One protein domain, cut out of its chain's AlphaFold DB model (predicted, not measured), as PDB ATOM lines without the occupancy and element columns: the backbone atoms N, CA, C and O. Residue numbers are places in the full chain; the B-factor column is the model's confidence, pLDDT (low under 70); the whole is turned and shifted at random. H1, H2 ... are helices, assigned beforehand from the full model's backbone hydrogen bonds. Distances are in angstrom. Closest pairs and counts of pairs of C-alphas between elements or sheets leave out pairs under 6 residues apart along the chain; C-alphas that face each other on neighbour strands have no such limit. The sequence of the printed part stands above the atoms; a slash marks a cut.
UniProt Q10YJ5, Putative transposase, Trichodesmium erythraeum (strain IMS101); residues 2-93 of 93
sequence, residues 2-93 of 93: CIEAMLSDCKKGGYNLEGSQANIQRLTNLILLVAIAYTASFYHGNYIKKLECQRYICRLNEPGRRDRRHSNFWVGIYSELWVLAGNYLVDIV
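Overview. This is residues 2 to 93 of the 93 residues of the protein "Putative transposase" of Trichodesmium erythraeum (strain IMS101) (UniProt Q10YJ5). One long helix, H2, makes the length of the model, and H4 crosses its later part nearly at a right angle, packing on it with residues 72 to 79 and sticking out with residues 84 to 92, followed by residue 93, which stands free too. H1 lies beside H2, the short H3 packs on H4, and a loop sticks out with residues 62 to 67 on the side away from the far end of H4. The printed part has 92 residues with four named helices, H1, H2, H3 and H4 along the chain, and no named strand; the class is all helix. The whole is loose and flat, with a radius of gyration of the C-alphas of 16.1 A and spans of 43 by 42 by 19 A.

Along the chain. H2, residues 24 to 50, is 39.1 A long, from C-alpha 24 at (327.347, 305.318, 213.798) to C-alpha 50 at (330.845, 328.040, 245.487). H4, residues 72 to 92, is 30.8 A long and ends with C-alpha 92 at (343.628, 299.718, 253.562). H1, residues 2 to 11, is 14.4 A long, and H3 is residues 54 to 57.

Arrangement. H2, with residues 38 to 49 alone, touches H4, and their lines are about perpendicular at 83 degrees; the closest C-alphas, of Gly 45 and Gly 76, are 3.8 A apart. H3 touches H4, with the closest C-alphas, of Ile 57 and Ser 79, 5.8 A apart. H1 and H2 are near each other, their closest C-alphas 8.1 A apart. H1 and H4 are close but not clearly touching, with the closest C-alphas, of Cys 2 and Phe 73, 7.7 A apart. H1 and H3 are apart. Every O i to N i+4 pair is within hydrogen-bond range in H1 and H2, and 16 of 17 are in H4; H3 is too short for such a pair.

Size, cuts and confidence. The C-alphas farthest apart, of Asn 23 and Pro 63, are 47.5 A apart. The printed part has no cut. The links H1 to H2 and H3 to H4 are long, and that from H2 to H3 is tight. The mean pLDDT of the printed part is 86.9, with residues 2 and 93 under 70.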
ATOM      1  N   CYS A   2     338.759 324.524 227.608       64.19
ATOM      2  CA  CYS A   2     338.212 323.288 228.214       64.19
ATOM      3  C   CYS A   2     337.397 322.406 227.249       64.19
ATOM      4  O   CYS A   2     337.566 321.193 227.238       64.19
ATOM      5  N   ILE A   3     336.554 323.022 226.412       73.38
ATOM      6  CA  ILE A   3     335.863 322.323 225.313       73.38
ATOM      7  C   ILE A   3     336.883 321.747 224.328       73.38
ATOM      8  O   ILE A   3     336.713 320.648 223.828       73.38
ATOM      9  N   GLU A   4     337.969 322.475 224.092       79.00
ATOM     10  CA  GLU A   4     339.056 322.047 223.219       79.00
ATOM     11  C   GLU A   4     339.780 320.805 223.749       79.00
ATOM     12  O   GLU A   4     339.990 319.873 222.986       79.00
ATOM     13  N   ALA A   5     340.076 320.743 225.053       76.69
ATOM     14  CA  ALA A   5     340.631 319.541 225.675       76.69
ATOM     15  C   ALA A   5     339.682 318.336 225.542       76.69
ATOM     16  O   ALA A   5     340.106 317.281 225.084       76.69
ATOM     17  N   MET A   6     338.385 318.518 225.826       80.38
ATOM     18  CA  MET A   6     337.376 317.462 225.649       80.38
ATOM     19  C   MET A   6     337.300 316.980 224.191       80.38
ATOM     20  O   MET A   6     337.275 315.783 223.927       80.38
ATOM     21  N   LEU A   7     337.280 317.906 223.228       81.88
ATOM     22  CA  LEU A   7     337.260 317.568 221.805       81.88
ATOM     23  C   LEU A   7     338.557 316.882 221.366       81.88
ATOM     24  O   LEU A   7     338.505 315.965 220.553       81.88
ATOM     25  N   SER A   8     339.704 317.298 221.902       84.12
ATOM     26  CA  SER A   8     340.992 316.645 221.659       84.12
ATOM     27  C   SER A   8     340.973 315.194 222.148       84.12
ATOM     28  O   SER A   8     341.329 314.291 221.388       84.12
ATOM     29  N   ASP A   9     340.455 314.954 223.359       81.38
ATOM     30  CA  ASP A   9     340.311 313.614 223.938       81.38
ATOM     31  C   ASP A   9     339.366 312.724 223.130       81.38
ATOM     32  O   ASP A   9     339.670 311.555 222.899       81.38
ATOM     33  N   CYS A  10     338.249 313.274 222.648       84.44
ATOM     34  CA  CYS A  10     337.318 312.552 221.785       84.44
ATOM     35  C   CYS A  10     337.917 312.199 220.416       84.44
ATOM     36  O   CYS A  10     337.499 311.216 219.824       84.44
ATOM     37  N   LYS A  11     338.864 312.976 219.881       84.81
ATOM     38  CA  LYS A  11     339.405 312.750 218.531       84.81
ATOM     39  C   LYS A  11     340.472 311.660 218.498       84.81
ATOM     40  O   LYS A  11     340.131 310.488 218.414       84.81
ATOM     41  N   LYS A  12     341.749 312.054 218.559       79.88
ATOM     42  CA  LYS A  12     342.931 311.172 218.620       79.88
ATOM     43  C   LYS A  12     343.583 311.141 220.003       79.88
ATOM     44  O   LYS A  12     344.568 310.434 220.177       79.88
ATOM     45  N   GLY A  13     343.087 311.953 220.939       78.06
ATOM     46  CA  GLY A  13     343.563 311.993 222.317       78.06
ATOM     47  C   GLY A  13     343.095 310.771 223.108       78.06
ATOM     48  O   GLY A  13     343.100 309.655 222.593       78.06
ATOM     49  N   GLY A  14     342.675 310.974 224.360       75.69
ATOM     50  CA  GLY A  14     342.427 309.884 225.310       75.69
ATOM     51  C   GLY A  14     341.504 308.753 224.832       75.69
ATOM     52  O   GLY A  14     341.781 307.594 225.125       75.69
ATOM     53  N   TYR A  15     340.442 309.056 224.079       81.00
ATOM     54  CA  TYR A  15     339.432 308.064 223.676       81.00
ATOM     55  C   TYR A  15     339.577 307.560 222.234       81.00
ATOM     56  O   TYR A  15     338.899 306.601 221.868       81.00
ATOM     57  N   ASN A  16     340.435 308.191 221.422       85.44
ATOM     58  CA  ASN A  16     340.696 307.858 220.014       85.44
ATOM     59  C   ASN A  16     339.434 307.473 219.194       85.44
ATOM     60  O   ASN A  16     339.420 306.445 218.508       85.44
ATOM     61  N   LEU A  17     338.347 308.257 219.278       85.31
ATOM     62  CA  LEU A  17     337.082 307.897 218.619       85.31
ATOM     63  C   LEU A  17     337.190 307.947 217.092       85.31
ATOM     64  O   LEU A  17     336.495 307.185 216.423       85.31
ATOM     65  N   GLU A  18     338.085 308.777 216.538       84.44
ATOM     66  CA  GLU A  18     338.349 308.842 215.089       84.44
ATOM     67  C   GLU A  18     338.961 307.541 214.543       84.44
ATOM     68  O   GLU A  18     338.707 307.172 213.400       84.44
ATOM     69  N   GLY A  19     339.750 306.831 215.357       83.69
ATOM     70  CA  GLY A  19     340.290 305.513 215.016       83.69
ATOM     71  C   GLY A  19     339.336 304.358 215.329       83.69
ATOM     72  O   GLY A  19     339.596 303.220 214.930       83.69
ATOM     73  N   SER A  20     338.241 304.618 216.047       83.00
ATOM     74  CA  SER A  20     337.298 303.574 216.434       83.00
ATOM     75  C   SER A  20     336.481 303.110 215.224       83.00
ATOM     76  O   SER A  20     335.842 303.899 214.536       83.00
ATOM     77  N   GLN A  21     336.444 301.799 214.980       87.31
ATOM     78  CA  GLN A  21     335.571 301.184 213.966       87.31
ATOM     79  C   GLN A  21     334.131 301.017 214.499       87.31
ATOM     80  O   GLN A  21     333.455 300.018 214.247       87.31
ATOM     81  N   ALA A  22     333.673 301.952 215.337       84.56
ATOM     82  CA  ALA A  22     332.357 301.888 215.953       84.56
ATOM     83  C   ALA A  22     331.265 302.228 214.929       84.56
ATOM     84  O   ALA A  22     331.383 303.175 214.159       84.56
ATOM     85  N   ASN A  23     330.162 301.476 214.956       92.19
ATOM     86  CA  ASN A  23     328.965 301.811 214.183       92.19
ATOM     87  C   ASN A  23     328.459 303.215 214.577       92.19
ATOM     88  O   ASN A  23     328.495 303.561 215.760       92.19
ATOM     89  N   ILE A  24     327.938 303.982 213.611       90.31
ATOM     90  CA  ILE A  24     327.347 305.318 213.798       90.31
ATOM     91  C   ILE A  24     326.434 305.378 215.029       90.31
ATOM     92  O   ILE A  24     326.587 306.275 215.851       90.31
ATOM     93  N   GLN A  25     325.538 304.402 215.220       93.31
ATOM     94  CA  GLN A  25     324.627 304.415 216.372       93.31
ATOM     95  C   GLN A  25     325.378 304.340 217.710       93.31
ATOM     96  O   GLN A  25     325.038 305.039 218.664       93.31
ATOM     97  N   ARG A  26     326.418 303.501 217.784       90.94
ATOM     98  CA  ARG A  26     327.254 303.371 218.985       90.94
ATOM     99  C   ARG A  26     328.067 304.637 219.219       90.94
ATOM    100  O   ARG A  26     328.143 305.086 220.358       90.94
ATOM    101  N   LEU A  27     328.637 305.211 218.161       90.62
ATOM    102  CA  LEU A  27     329.422 306.439 218.241       90.62
ATOM    103  C   LEU A  27     328.568 307.611 218.742       90.62
ATOM    104  O   LEU A  27     328.973 308.301 219.673       90.62
ATOM    105  N   THR A  28     327.361 307.786 218.200       91.62
ATOM    106  CA  THR A  28     326.421 308.830 218.636       91.62
ATOM    107  C   THR A  28     326.042 308.669 220.105       91.62
ATOM    108  O   THR A  28     326.114 309.633 220.866       91.62
ATOM    109  N   ASN A  29     325.698 307.449 220.529       93.38
ATOM    110  CA  ASN A  29     325.361 307.177 221.928       93.38
ATOM    111  C   ASN A  29     326.543 307.471 222.863       93.38
ATOM    112  O   ASN A  29     326.350 307.993 223.958       93.38
ATOM    113  N   LEU A  30     327.768 307.169 222.428       90.50
ATOM    114  CA  LEU A  30     328.977 307.396 223.213       90.50
ATOM    115  C   LEU A  30     329.309 308.889 223.330       90.50
ATOM    116  O   LEU A  30     329.575 309.362 224.431       90.50
ATOM    117  N   ILE A  31     329.213 309.653 222.240       89.88
ATOM    118  CA  ILE A  31     329.389 311.115 222.271       89.88
ATOM    119  C   ILE A  31     328.339 311.764 223.180       89.88
ATOM    120  O   ILE A  31     328.676 312.644 223.972       89.88
ATOM    121  N   LEU A  32     327.085 311.312 223.108       92.94
ATOM    122  CA  LEU A  32     326.019 311.804 223.978       92.94
ATOM    123  C   LEU A  32     326.326 311.517 225.454       92.94
ATOM    124  O   LEU A  32     326.200 312.411 226.289       92.94
ATOM    125  N   LEU A  33     326.776 310.301 225.771       92.00
ATOM    126  CA  LEU A  33     327.167 309.926 227.130       92.00
ATOM    127  C   LEU A  33     328.316 310.801 227.649       92.00
ATOM    128  O   LEU A  33     328.241 311.312 228.767       92.00
ATOM    129  N   VAL A  34     329.344 311.033 226.825       88.81
ATOM    130  CA  VAL A  34     330.465 311.926 227.161       88.81
ATOM    131  C   VAL A  34     329.971 313.353 227.410       88.81
ATOM    132  O   VAL A  34     330.387 313.980 228.383       88.81
ATOM    133  N   ALA A  35     329.044 313.863 226.595       90.25
ATOM    134  CA  ALA A  35     328.475 315.197 226.777       90.25
ATOM    135  C   ALA A  35     327.683 315.326 228.094       90.25
ATOM    136  O   ALA A  35     327.803 316.337 228.794       90.25
ATOM    137  N   ILE A  36     326.914 314.297 228.465       93.06
ATOM    138  CA  ILE A  36     326.182 314.253 229.741       93.06
ATOM    139  C   ILE A  36     327.166 314.228 230.918       93.06
ATOM    140  O   ILE A  36     327.050 315.056 231.824       93.06
ATOM    141  N   ALA A  37     328.167 313.345 230.884       90.50
ATOM    142  CA  ALA A  37     329.186 313.242 231.931       90.50
ATOM    143  C   ALA A  37     329.980 314.550 232.097       90.50
ATOM    144  O   ALA A  37     330.207 315.016 233.218       90.50
ATOM    145  N   TYR A  38     330.333 315.196 230.980       88.69
ATOM    146  CA  TYR A  38     330.985 316.503 230.976       88.69
ATOM    147  C   TYR A  38     330.123 317.573 231.645       88.69
ATOM    148  O   TYR A  38     330.605 318.344 232.480       88.69
ATOM    149  N   THR A  39     328.833 317.599 231.315       92.00
ATOM    150  CA  THR A  39     327.875 318.554 231.881       92.00
ATOM    151  C   THR A  39     327.718 318.349 233.388       92.00
ATOM    152  O   THR A  39     327.814 319.314 234.147       92.00
ATOM    153  N   ALA A  40     327.567 317.101 233.840       93.06
ATOM    154  CA  ALA A  40     327.477 316.762 235.261       93.06
ATOM    155  C   ALA A  40     328.729 317.213 236.036       93.06
ATOM    156  O   ALA A  40     328.626 317.953 237.019       93.06
ATOM    157  N   SER A  41     329.915 316.877 235.525       91.44
ATOM    158  CA  SER A  41     331.200 317.266 236.123       91.44
ATOM    159  C   SER A  41     331.389 318.787 236.164       91.44
ATOM    160  O   SER A  41     331.908 319.341 237.135       91.44
ATOM    161  N   PHE A  42     330.932 319.506 235.134       91.75
ATOM    162  CA  PHE A  42     330.968 320.968 235.113       91.75
ATOM    163  C   PHE A  42     330.107 321.589 236.222       91.75
ATOM    164  O   PHE A  42     330.558 322.527 236.891       91.75
ATOM    165  N   TYR A  43     328.890 321.078 236.438       93.81
ATOM    166  CA  TYR A  43     328.030 321.526 237.536       93.81
ATOM    167  C   TYR A  43     328.633 321.194 238.902       93.81
ATOM    168  O   TYR A  43     328.640 322.060 239.779       93.81
ATOM    169  N   HIS A  44     329.209 320.003 239.062       92.31
ATOM    170  CA  HIS A  44     329.869 319.603 240.304       92.31
ATOM    171  C   HIS A  44     331.061 320.512 240.642       92.31
ATOM    172  O   HIS A  44     331.150 321.063 241.740       92.31
ATOM    173  N   GLY A  45     331.926 320.799 239.668       91.75
ATOM    174  CA  GLY A  45     333.034 321.725 239.880       91.75
ATOM    175  C   GLY A  45     332.591 323.164 240.153       91.75
ATOM    176  O   GLY A  45     333.245 323.873 240.914       91.75
ATOM    177  N   ASN A  46     331.464 323.616 239.588       92.12
ATOM    178  CA  ASN A  46     330.862 324.900 239.966       92.12
ATOM    179  C   ASN A  46     330.398 324.910 241.424       92.12
ATOM    180  O   ASN A  46     330.591 325.906 242.118       92.12
ATOM    181  N   TYR A  47     329.786 323.820 241.881       93.19
ATOM    182  CA  TYR A  47     329.343 323.670 243.262       93.19
ATOM    183  C   TYR A  47     330.524 323.728 244.241       93.19
ATOM    184  O   TYR A  47     330.512 324.540 245.162       93.19
ATOM    185  N   ILE A  48     331.603 322.990 243.972       90.75
ATOM    186  CA  ILE A  48     332.837 323.020 244.780       90.75
ATOM    187  C   ILE A  48     333.437 324.422 244.864       90.75
ATOM    188  O   ILE A  48     333.907 324.845 245.920       90.75
ATOM    189  N   LYS A  49     333.424 325.162 243.752       89.12
ATOM    190  CA  LYS A  49     333.916 326.542 243.731       89.12
ATOM    191  C   LYS A  49     333.075 327.466 244.598       89.12
ATOM    192  O   LYS A  49     333.644 328.314 245.274       89.12
ATOM    193  N   LYS A  50     331.751 327.285 244.608       91.00
ATOM    194  CA  LYS A  50     330.845 328.040 245.487       91.00
ATOM    195  C   LYS A  50     331.055 327.720 246.967       91.00
ATOM    196  O   LYS A  50     330.877 328.604 247.787       91.00
ATOM    197  N   LEU A  51     331.440 326.487 247.292       88.75
ATOM    198  CA  LEU A  51     331.765 326.074 248.660       88.75
ATOM    199  C   LEU A  51     333.136 326.571 249.150       88.75
ATOM    200  O   LEU A  51     333.489 326.325 250.294       88.75
ATOM    201  N   GLU A  52     333.944 327.201 248.290       84.25
ATOM    202  CA  GLU A  52     335.318 327.648 248.587       84.25
ATOM    203  C   GLU A  52     336.307 326.535 249.005       84.25
ATOM    204  O   GLU A  52     337.476 326.798 249.310       84.25
ATOM    205  N   CYS A  53     335.895 325.269 248.902       83.56
ATOM    206  CA  CYS A  53     336.728 324.096 249.172       83.56
ATOM    207  C   CYS A  53     337.718 323.777 248.040       83.56
ATOM    208  O   CYS A  53     338.528 322.861 248.175       83.56
ATOM    209  N   GLN A  54     337.704 324.538 246.937       86.50
ATOM    210  CA  GLN A  54     338.594 324.325 245.788       86.50
ATOM    211  C   GLN A  54     340.071 324.223 246.205       86.50
ATOM    212  O   GLN A  54     340.802 323.431 245.621       86.50
ATOM    213  N   ARG A  55     340.500 324.978 247.226       88.19
ATOM    214  CA  ARG A  55     341.890 324.997 247.718       88.19
ATOM    215  C   ARG A  55     342.414 323.631 248.184       88.19
ATOM    216  O   ARG A  55     343.617 323.413 248.134       88.19
ATOM    217  N   TYR A  56     341.524 322.741 248.626       85.56
ATOM    218  CA  TYR A  56     341.877 321.396 249.091       85.56
ATOM    219  C   TYR A  56     341.956 320.382 247.952       85.56
ATOM    220  O   TYR A  56     342.599 319.351 248.084       85.56
ATOM    221  N   ILE A  57     341.308 320.685 246.828       85.75
ATOM    222  CA  ILE A  57     341.191 319.778 245.686       85.75
ATOM    223  C   ILE A  57     342.215 320.147 244.616       85.75
ATOM    224  O   ILE A  57     342.854 319.276 244.034       85.75
ATOM    225  N   CYS A  58     342.384 321.437 244.319       87.12
ATOM    226  CA  CYS A  58     343.260 321.884 243.249       87.12
ATOM    227  C   CYS A  58     343.945 323.217 243.535       87.12
ATOM    228  O   CYS A  58     343.517 324.020 244.365       87.12
ATOM    229  N   ARG A  59     344.982 323.510 242.746       88.38
ATOM    230  CA  ARG A  59     345.681 324.792 242.815       88.38
ATOM    231  C   ARG A  59     344.737 325.943 242.455       88.38
ATOM    232  O   ARG A  59     343.993 325.878 241.471       88.38
ATOM    233  N   LEU A  60     344.776 327.007 243.253       88.88
ATOM    234  CA  LEU A  60     344.012 328.225 242.998       88.88
ATOM    235  C   LEU A  60     344.606 329.018 241.824       88.88
ATOM    236  O   LEU A  60     345.780 328.872 241.473       88.88
ATOM    237  N   ASN A  61     343.783 329.865 241.205       87.38
ATOM    238  CA  ASN A  61     344.268 330.796 240.189       87.38
ATOM    239  C   ASN A  61     345.100 331.898 240.843       87.38
ATOM    240  O   ASN A  61     344.680 332.479 241.840       87.38
ATOM    241  N   GLU A  62     346.255 332.195 240.252       89.38
ATOM    242  CA  GLU A  62     347.106 333.289 240.715       89.38
ATOM    243  C   GLU A  62     346.475 334.653 240.401       89.38
ATOM    244  O   GLU A  62     345.870 334.815 239.330       89.38
ATOM    245  N   PRO A  63     346.644 335.645 241.291       86.50
ATOM    246  CA  PRO A  63     346.254 337.015 240.993       86.50
ATOM    247  C   PRO A  63     347.013 337.520 239.755       86.50
ATOM    248  O   PRO A  63     348.215 337.304 239.619       86.50
ATOM    249  N   GLY A  64     346.299 338.161 238.825       87.19
ATOM    250  CA  GLY A  64     346.861 338.700 237.576       87.19
ATOM    251  C   GLY A  64     346.880 337.736 236.382       87.19
ATOM    252  O   GLY A  64     347.220 338.143 235.272       87.19
ATOM    253  N   ARG A  65     346.476 336.472 236.554       87.25
ATOM    254  CA  ARG A  65     346.397 335.521 235.437       87.25
ATOM    255  C   ARG A  65     345.148 335.771 234.579       87.25
ATOM    256  O   ARG A  65     344.035 335.777 235.097       87.25
ATOM    257  N   ARG A  66     345.329 335.903 233.258       85.31
ATOM    258  CA  ARG A  66     344.231 336.106 232.288       85.31
ATOM    259  C   ARG A  66     343.326 334.877 232.153       85.31
ATOM    260  O   ARG A  66     342.106 335.004 232.165       85.31
ATOM    261  N   ASP A  67     343.929 333.693 232.065       84.38
ATOM    262  CA  ASP A  67     343.214 332.430 231.878       84.38
ATOM    263  C   ASP A  67     343.179 331.593 233.153       84.38
ATOM    264  O   ASP A  67     344.183 331.426 233.850       84.38
ATOM    265  N   ARG A  68     342.025 330.984 233.434       83.38
ATOM    266  CA  ARG A  68     341.878 330.047 234.557       83.38
ATOM    267  C   ARG A  68     342.812 328.842 234.361       83.38
ATOM    268  O   ARG A  68     342.834 328.263 233.281       83.38
ATOM    269  N   ARG A  69     343.528 328.426 235.414       85.62
ATOM    270  CA  ARG A  69     344.362 327.207 235.434       85.62
ATOM    271  C   ARG A  69     343.523 325.949 235.263       85.62
ATOM    272  O   ARG A  69     343.850 325.105 234.441       85.62
ATOM    273  N   HIS A  70     342.436 325.858 236.024       87.19
ATOM    274  CA  HIS A  70     341.545 324.705 236.008       87.19
ATOM    275  C   HIS A  70     340.122 325.133 235.659       87.19
ATOM    276  O   HIS A  70     339.534 326.047 236.264       87.19
ATOM    277  N   SER A  71     339.560 324.462 234.660       87.88
ATOM    278  CA  SER A  71     338.150 324.591 234.316       87.88
ATOM    279  C   SER A  71     337.268 324.019 235.425       87.88
ATOM    280  O   SER A  71     337.727 323.274 236.284       87.88
ATOM    281  N   ASN A  72     335.982 324.364 235.417       88.75
ATOM    282  CA  ASN A  72     335.045 323.785 236.383       88.75
ATOM    283  C   ASN A  72     334.906 322.274 236.167       88.75
ATOM    284  O   ASN A  72     334.921 321.531 237.131       88.75
ATOM    285  N   PHE A  73     334.875 321.829 234.909       88.31
ATOM    286  CA  PHE A  73     334.891 320.410 234.563       88.31
ATOM    287  C   PHE A  73     336.074 319.668 235.202       88.31
ATOM    288  O   PHE A  73     335.872 318.675 235.890       88.31
ATOM    289  N   TRP A  74     337.293 320.197 235.042       87.75
ATOM    290  CA  TRP A  74     338.495 319.583 235.603       87.75
ATOM    291  C   TRP A  74     338.420 319.508 237.129       87.75
ATOM    292  O   TRP A  74     338.735 318.476 237.706       87.75
ATOM    293  N   VAL A  75     337.949 320.578 237.782       90.12
ATOM    294  CA  VAL A  75     337.765 320.592 239.243       90.12
ATOM    295  C   VAL A  75     336.748 319.543 239.692       90.12
ATOM    296  O   VAL A  75     336.991 318.899 240.703       90.12
ATOM    297  N   GLY A  76     335.654 319.358 238.947       90.56
ATOM    298  CA  GLY A  76     334.618 318.374 239.272       90.56
ATOM    299  C   GLY A  76     335.063 316.921 239.095       90.56
ATOM    300  O   GLY A  76     334.775 316.095 239.948       90.56
ATOM    301  N   ILE A  77     335.816 316.601 238.040       88.75
ATOM    302  CA  ILE A  77     336.386 315.249 237.891       88.75
ATOM    303  C   ILE A  77     337.454 314.992 238.954       88.75
ATOM    304  O   ILE A  77     337.497 313.932 239.576       88.75
ATOM    305  N   TYR A  78     338.342 315.962 239.169       89.31
ATOM    306  CA  TYR A  78     339.473 315.773 240.068       89.31
ATOM    307  C   TYR A  78     339.039 315.643 241.532       89.31
ATOM    308  O   TYR A  78     339.678 314.925 242.298       89.31
ATOM    309  N   SER A  79     337.938 316.289 241.926       89.00
ATOM    310  CA  SER A  79     337.361 316.111 243.259       89.00
ATOM    311  C   SER A  79     336.836 314.703 243.496       89.00
ATOM    312  O   SER A  79     337.053 314.165 244.577       89.00
ATOM    313  N   GLU A  80     336.181 314.089 242.507       88.44
ATOM    314  CA  GLU A  80     335.703 312.707 242.630       88.44
ATOM    315  C   GLU A  80     336.874 311.730 242.774       88.44
ATOM    316  O   GLU A  80     336.866 310.881 243.663       88.44
ATOM    317  N   LEU A  81     337.927 311.910 241.971       89.00
ATOM    318  CA  LEU A  81     339.175 311.148 242.084       89.00
ATOM    319  C   LEU A  81     339.808 311.262 243.473       89.00
ATOM    320  O   LEU A  81     340.254 310.258 244.025       89.00
ATOM    321  N   TRP A  82     339.819 312.462 244.054       87.56
ATOM    322  CA  TRP A  82     340.321 312.689 245.410       87.56
ATOM    323  C   TRP A  82     339.528 311.922 246.469       87.56
ATOM    324  O   TRP A  82     340.122 311.324 247.363       87.56
ATOM    325  N   VAL A  83     338.196 311.917 246.364       87.56
ATOM    326  CA  VAL A  83     337.321 311.182 247.289       87.56
ATOM    327  C   VAL A  83     337.519 309.675 247.139       87.56
ATOM    328  O   VAL A  83     337.669 308.982 248.141       87.56
ATOM    329  N   LEU A  84     337.583 309.169 245.905       89.50
ATOM    330  CA  LEU A  84     337.839 307.753 245.628       89.50
ATOM    331  C   LEU A  84     339.187 307.298 246.192       89.50
ATOM    332  O   LEU A  84     339.253 306.265 246.854       89.50
ATOM    333  N   ALA A  85     340.245 308.082 245.973       88.25
ATOM    334  CA  ALA A  85     341.565 307.794 246.523       88.25
ATOM    335  C   ALA A  85     341.557 307.817 248.058       88.25
ATOM    336  O   ALA A  85     342.145 306.940 248.683       88.25
ATOM    337  N   GLY A  86     340.865 308.785 248.665       88.88
ATOM    338  CA  GLY A  86     340.703 308.862 250.117       88.88
ATOM    339  C   GLY A  86     340.005 307.632 250.695       88.88
ATOM    340  O   GLY A  86     340.527 307.026 251.623       88.88
ATOM    341  N   ASN A  87     338.877 307.225 250.109       91.12
ATOM    342  CA  ASN A  87     338.138 306.035 250.541       91.12
ATOM    343  C   ASN A  87     338.991 304.768 250.415       91.12
ATOM    344  O   ASN A  87     339.094 304.001 251.364       91.12
ATOM    345  N   TYR A  88     339.676 304.603 249.281       91.50
ATOM    346  CA  TYR A  88     340.571 303.467 249.059       91.50
ATOM    347  C   TYR A  88     341.690 303.382 250.107       91.50
ATOM    348  O   TYR A  88     342.045 302.295 250.548       91.50
ATOM    349  N   LEU A  89     342.250 304.523 250.519       88.94
ATOM    350  CA  LEU A  89     343.276 304.559 251.561       88.94
ATOM    351  C   LEU A  89     342.713 304.232 252.946       88.94
ATOM    352  O   LEU A  89     343.408 303.586 253.722       88.94
ATOM    353  N   VAL A  90     341.485 304.656 253.255       88.94
ATOM    354  CA  VAL A  90     340.810 304.302 254.516       88.94
ATOM    355  C   VAL A  90     340.553 302.800 254.595       88.94
ATOM    356  O   VAL A  90     340.779 302.218 255.644       88.94
ATOM    357  N   ASP A  91     340.157 302.165 253.492       84.81
ATOM    358  CA  ASP A  91     339.879 300.722 253.457       84.81
ATOM    359  C   ASP A  91     341.142 299.844 253.614       84.81
ATOM    360  O   ASP A  91     341.037 298.644 253.869       84.81
ATOM    361  N   ILE A  92     342.337 300.418 253.438       80.38
ATOM    362  CA  ILE A  92     343.628 299.718 253.562       80.38
ATOM    363  C   ILE A  92     344.212 299.795 254.982       80.38
ATOM    364  O   ILE A  92     345.070 298.976 255.322       80.38
ATOM    365  N   VAL A  93     343.788 300.770 255.791       62.56
ATOM    366  CA  VAL A  93     344.312 301.044 257.145       62.56
ATOM    367  C   VAL A  93     343.460 300.358 258.204       62.56
ATOM    368  O   VAL A  93     344.070 299.757 259.119       62.56
TER     369      VAL A  93